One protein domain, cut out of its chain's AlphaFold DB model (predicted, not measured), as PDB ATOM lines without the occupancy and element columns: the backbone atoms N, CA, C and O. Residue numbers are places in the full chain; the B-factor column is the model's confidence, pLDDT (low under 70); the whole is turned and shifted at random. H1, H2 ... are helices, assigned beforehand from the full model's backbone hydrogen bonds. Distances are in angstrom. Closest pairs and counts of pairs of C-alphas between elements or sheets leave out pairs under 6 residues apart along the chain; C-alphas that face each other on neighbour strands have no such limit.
ATOM      1  N   ALA A   4     135.101 182.883 115.892       58.03
ATOM      2  CA  ALA A   4     135.662 181.535 115.794       58.03
ATOM      3  C   ALA A   4     137.201 181.484 115.670       58.03
ATOM      4  O   ALA A   4     137.808 180.517 116.107       58.03
ATOM      5  N   ILE A   5     137.859 182.501 115.097       59.25
ATOM      6  CA  ILE A   5     139.336 182.539 115.004       59.25
ATOM      7  C   ILE A   5     139.956 183.068 116.308       59.25
ATOM      8  O   ILE A   5     141.085 182.717 116.642       59.25
ATOM      9  N   GLN A   6     139.229 183.916 117.040       61.19
ATOM     10  CA  GLN A   6     139.721 184.554 118.267       61.19
ATOM     11  C   GLN A   6     139.530 183.692 119.513       61.19
ATOM     12  O   GLN A   6     140.377 183.707 120.397       61.19
ATOM     13  N   SER A   7     138.428 182.949 119.581       63.12
ATOM     14  CA  SER A   7     138.023 182.202 120.778       63.12
ATOM     15  C   SER A   7     138.719 180.850 120.939       63.12
ATOM     16  O   SER A   7     138.668 180.283 122.023       63.12
ATOM     17  N   ASN A   8     139.383 180.322 119.903       65.44
ATOM     18  CA  ASN A   8     140.025 179.012 119.994       65.44
ATOM     19  C   ASN A   8     141.403 178.981 119.313       65.44
ATOM     20  O   ASN A   8     141.530 179.162 118.097       65.44
ATOM     21  N   SER A   9     142.446 178.706 120.100       66.50
ATOM     22  CA  SER A   9     143.842 178.647 119.641       66.50
ATOM     23  C   SER A   9     144.068 177.555 118.587       66.50
ATOM     24  O   SER A   9     144.816 177.775 117.630       66.50
ATOM     25  N   LYS A  10     143.344 176.427 118.681       70.81
ATOM     26  CA  LYS A  10     143.347 175.350 117.673       70.81
ATOM     27  C   LYS A  10     142.913 175.847 116.292       70.81
ATOM     28  O   LYS A  10     143.530 175.506 115.281       70.81
ATOM     29  N   PHE A  11     141.868 176.676 116.226       71.56
ATOM     30  CA  PHE A  11     141.365 177.196 114.949       71.56
ATOM     31  C   PHE A  11     142.326 178.194 114.321       71.56
ATOM     32  O   PHE A  11     142.485 178.191 113.099       71.56
ATOM     33  N   LYS A  12     143.022 178.984 115.143       74.25
ATOM     34  CA  LYS A  12     144.052 179.906 114.670       74.25
ATOM     35  C   LYS A  12     145.200 179.161 113.989       74.25
ATOM     36  O   LYS A  12     145.519 179.516 112.861       74.25
ATOM     37  N   GLY A  13     145.745 178.109 114.610       80.19
ATOM     38  CA  GLY A  13     146.870 177.339 114.056       80.19
ATOM     39  C   GLY A  13     146.561 176.696 112.699       80.19
ATOM     40  O   GLY A  13     147.331 176.814 111.742       80.19
ATOM     41  N   ILE A  14     145.380 176.089 112.575       77.00
ATOM     42  CA  ILE A  14     144.953 175.456 111.322       77.00
ATOM     43  C   ILE A  14     144.657 176.516 110.252       77.00
ATOM     44  O   ILE A  14     145.092 176.365 109.111       77.00
ATOM     45  N   TYR A  15     143.988 177.617 110.609       81.56
ATOM     46  CA  TYR A  15     143.760 178.735 109.690       81.56
ATOM     47  C   TYR A  15     145.083 179.311 109.169       81.56
ATOM     48  O   TYR A  15     145.243 179.471 107.961       81.56
ATOM     49  N   THR A  16     146.055 179.552 110.052       81.75
ATOM     50  CA  THR A  16     147.376 180.053 109.659       81.75
ATOM     51  C   THR A  16     148.126 179.066 108.775       81.75
ATOM     52  O   THR A  16     148.699 179.495 107.782       81.75
ATOM     53  N   SER A  17     148.055 177.756 109.053       84.38
ATOM     54  CA  SER A  17     148.683 176.735 108.198       84.38
ATOM     55  C   SER A  17     148.079 176.712 106.790       84.38
ATOM     56  O   SER A  17     148.786 176.571 105.797       84.38
ATOM     57  N   MET A  18     146.766 176.928 106.686       83.69
ATOM     58  CA  MET A  18     146.045 176.877 105.421       83.69
ATOM     59  C   MET A  18     146.269 178.137 104.578       83.69
ATOM     60  O   MET A  18     146.379 178.052 103.356       83.69
ATOM     61  N   VAL A  19     146.382 179.293 105.235       85.00
ATOM     62  CA  VAL A  19     146.786 180.551 104.596       85.00
ATOM     63  C   VAL A  19     148.259 180.498 104.175       85.00
ATOM     64  O   VAL A  19     148.574 180.931 103.072       85.00
ATOM     65  N   ALA A  20     149.145 179.919 104.995       85.31
ATOM     66  CA  ALA A  20     150.553 179.710 104.647       85.31
ATOM     67  C   ALA A  20     150.724 178.757 103.451       85.31
ATOM     68  O   ALA A  20     151.587 178.977 102.611       85.31
ATOM     69  N   ALA A  21     149.842 177.765 103.309       86.56
ATOM     70  CA  ALA A  21     149.758 176.898 102.132       86.56
ATOM     71  C   ALA A  21     149.159 177.587 100.881       86.56
ATOM     72  O   ALA A  21     148.809 176.910  99.914       86.56
ATOM     73  N   GLY A  22     148.973 178.912 100.899       87.56
ATOM     74  CA  GLY A  22     148.501 179.703  99.759       87.56
ATOM     75  C   GLY A  22     146.990 179.662  99.521       87.56
ATOM     76  O   GLY A  22     146.518 180.168  98.502       87.56
ATOM     77  N   LYS A  23     146.191 179.077 100.428       86.38
ATOM     78  CA  LYS A  23     144.734 179.036 100.231       86.38
ATOM     79  C   LYS A  23     144.092 180.398 100.534       86.38
ATOM     80  O   LYS A  23     144.462 181.053 101.513       86.38
ATOM     81  N   PRO A  24     143.056 180.807  99.773       88.25
ATOM     82  CA  PRO A  24     142.315 182.029 100.064       88.25
ATOM     83  C   PRO A  24     141.710 182.002 101.471       88.25
ATOM     84  O   PRO A  24     141.111 181.007 101.886       88.25
ATOM     85  N   LYS A  25     141.776 183.132 102.184       82.38
ATOM     86  CA  LYS A  25     141.272 183.269 103.567       82.38
ATOM     87  C   LYS A  25     139.819 182.798 103.726       82.38
ATOM     88  O   LYS A  25     139.485 182.141 104.708       82.38
ATOM     89  N   LYS A  26     138.960 183.078 102.734       84.62
ATOM     90  CA  LYS A  26     137.560 182.618 102.715       84.62
ATOM     91  C   LYS A  26     137.451 181.091 102.672       84.62
ATOM     92  O   LYS A  26     136.649 180.529 103.406       84.62
ATOM     93  N   VAL A  27     138.279 180.422 101.869       85.81
ATOM     94  CA  VAL A  27     138.290 178.953 101.756       85.81
ATOM     95  C   VAL A  27     138.702 178.320 103.081       85.81
ATOM     96  O   VAL A  27     138.072 177.359 103.514       85.81
ATOM     97  N   ALA A  28     139.689 178.898 103.769       84.69
ATOM     98  CA  ALA A  28     140.112 178.407 105.078       84.69
ATOM     99  C   ALA A  28     138.999 178.495 106.137       84.69
ATOM    100  O   ALA A  28     138.812 177.568 106.927       84.69
ATOM    101  N   ILE A  29     138.211 179.574 106.115       83.88
ATOM    102  CA  ILE A  29     137.053 179.743 107.003       83.88
ATOM    103  C   ILE A  29     135.946 178.737 106.654       83.88
ATOM    104  O   ILE A  29     135.460 178.027 107.536       83.88
ATOM    105  N   VAL A  30     135.577 178.639 105.373       86.75
ATOM    106  CA  VAL A  30     134.507 177.741 104.903       86.75
ATOM    107  C   VAL A  30     134.848 176.275 105.184       86.75
ATOM    108  O   VAL A  30     133.990 175.525 105.648       86.75
ATOM    109  N   ALA A  31     136.106 175.867 104.995       86.19
ATOM    110  CA  ALA A  31     136.565 174.517 105.318       86.19
ATOM    111  C   ALA A  31     136.371 174.181 106.807       86.19
ATOM    112  O   ALA A  31     135.921 173.082 107.144       86.19
ATOM    113  N   ARG A  32     136.649 175.133 107.710       83.31
ATOM    114  CA  ARG A  32     136.476 174.922 109.154       83.31
ATOM    115  C   ARG A  32     135.008 174.887 109.567       83.31
ATOM    116  O   ARG A  32     134.638 174.022 110.358       83.31
ATOM    117  N   MET A  33     134.176 175.766 109.006       85.44
ATOM    118  CA  MET A  33     132.723 175.727 109.220       85.44
ATOM    119  C   MET A  33     132.143 174.380 108.782       85.44
ATOM    120  O   MET A  33     131.407 173.751 109.537       85.44
ATOM    121  N   ARG A  34     132.541 173.892 107.600       88.25
ATOM    122  CA  ARG A  34     132.072 172.603 107.086       88.25
ATOM    123  C   ARG A  34     132.480 171.447 107.992       88.25
ATOM    124  O   ARG A  34     131.638 170.614 108.292       88.25
ATOM    125  N   ARG A  35     133.721 171.431 108.494       86.06
ATOM    126  CA  ARG A  35     134.176 170.399 109.439       86.06
ATOM    127  C   ARG A  35     133.374 170.401 110.744       86.06
ATOM    128  O   ARG A  35     133.015 169.327 111.210       86.06
ATOM    129  N   LEU A  36     133.051 171.570 111.303       85.00
ATOM    130  CA  LEU A  36     132.216 171.669 112.511       85.00
ATOM    131  C   LEU A  36     130.806 171.116 112.281       85.00
ATOM    132  O   LEU A  36     130.325 170.324 113.085       85.00
ATOM    133  N   ILE A  37     130.178 171.475 111.159       89.44
ATOM    134  CA  ILE A  37     128.858 170.952 110.785       89.44
ATOM    135  C   ILE A  37     128.923 169.436 110.575       89.44
ATOM    136  O   ILE A  37     128.025 168.722 111.004       89.44
ATOM    137  N   THR A  38     129.989 168.918 109.958       90.56
ATOM    138  CA  THR A  38     130.174 167.471 109.796       90.56
ATOM    139  C   THR A  38     130.270 166.758 111.142       90.56
ATOM    140  O   THR A  38     129.586 165.756 111.315       90.56
ATOM    141  N   ILE A  39     131.046 167.282 112.099       87.12
ATOM    142  CA  ILE A  39     131.155 166.707 113.451       87.12
ATOM    143  C   ILE A  39     129.784 166.698 114.133       87.12
ATOM    144  O   ILE A  39     129.346 165.660 114.629       87.12
ATOM    145  N   LEU A  40     129.064 167.818 114.075       87.56
ATOM    146  CA  LEU A  40     127.728 167.919 114.652       87.56
ATOM    147  C   LEU A  40     126.755 166.922 114.006       87.56
ATOM    148  O   LEU A  40     126.055 166.201 114.710       87.56
ATOM    149  N   ASN A  41     126.765 166.809 112.678       91.00
ATOM    150  CA  ASN A  41     125.925 165.854 111.961       91.00
ATOM    151  C   ASN A  41     126.266 164.404 112.327       91.00
ATOM    152  O   ASN A  41     125.363 163.581 112.458       91.00
ATOM    153  N   THR A  42     127.548 164.079 112.516       89.69
ATOM    154  CA  THR A  42     127.951 162.738 112.964       89.69
ATOM    155  C   THR A  42     127.509 162.453 114.394       89.69
ATOM    156  O   THR A  42     127.049 161.349 114.669       89.69
ATOM    157  N   MET A  43     127.572 163.446 115.282       90.00
ATOM    158  CA  MET A  43     127.118 163.308 116.665       90.00
ATOM    159  C   MET A  43     125.611 163.088 116.751       90.00
ATOM    160  O   MET A  43     125.168 162.166 117.429       90.00
ATOM    161  N   VAL A  44     124.830 163.887 116.016       90.25
ATOM    162  CA  VAL A  44     123.368 163.747 115.945       90.25
ATOM    163  C   VAL A  44     122.987 162.381 115.382       90.25
ATOM    164  O   VAL A  44     122.124 161.708 115.934       90.25
ATOM    165  N   LYS A  45     123.666 161.929 114.319       91.38
ATOM    166  CA  LYS A  45     123.416 160.611 113.723       91.38
ATOM    167  C   LYS A  45     123.697 159.464 114.698       91.38
ATOM    168  O   LYS A  45     122.958 158.484 114.707       91.38
ATOM    169  N   ASN A  46     124.757 159.579 115.491       89.31
ATOM    170  CA  ASN A  46     125.207 158.515 116.385       89.31
ATOM    171  C   ASN A  46     124.656 158.648 117.819       89.31
ATOM    172  O   ASN A  46     124.980 157.810 118.655       89.31
ATOM    173  N   ASN A  47     123.846 159.677 118.118       87.81
ATOM    174  CA  ASN A  47     123.417 160.039 119.479       87.81
ATOM    175  C   ASN A  47     124.583 160.139 120.484       87.81
ATOM    176  O   ASN A  47     124.454 159.794 121.657       87.81
TER     177      ASN A  47
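What this domain is: This is residues 4 to 47 of the 55 residues of the protein "Mobile element protein" of uncultured SUP05 cluster bacterium (UniProt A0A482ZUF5). Two helices make a lopsided V: the long H2 is one limb, and the shorter H1 folds back over its first part from a tight turn. Residues 34 to 47, of which 34 to 46 belong to H2, stick out free and make the length. The printed part has 44 residues with two named helices, H1 then H2, and no named strand; the class is all helix. It is loose, with a radius of gyration of the C-alphas of 12.0 A, and spans 36 by 19 by 12 A.

Where its parts are: Find C-alpha 25 at (141.272, 183.269, 103.567); from there H2, residues 25 to 46, runs 32.2 A to C-alpha 46 at (125.207, 158.515, 116.385). H1, residues 9 to 20, begins at C-alpha 9 at (143.842, 178.647, 119.641) and is 16.5 A long.

How they stand to each other: Look at residues 25 to 32 of H2, which alone touch H1; the closest C-alphas, of Ala 28 and Tyr 15, are 5.9 A apart. The helices run opposite ways at a steep tilt of 46 degrees. In H1 and H2, every O i to N i+4 pair is within hydrogen-bond range.

The domain as a whole: The C-alphas farthest apart, of Gly 22 and Asn 47, are 37.5 A apart. The printed part has no cut, and the link from H1 to H2 is tight. Look for pLDDT under 70 at residues 4 to 9; the mean of the printed part is 81.9.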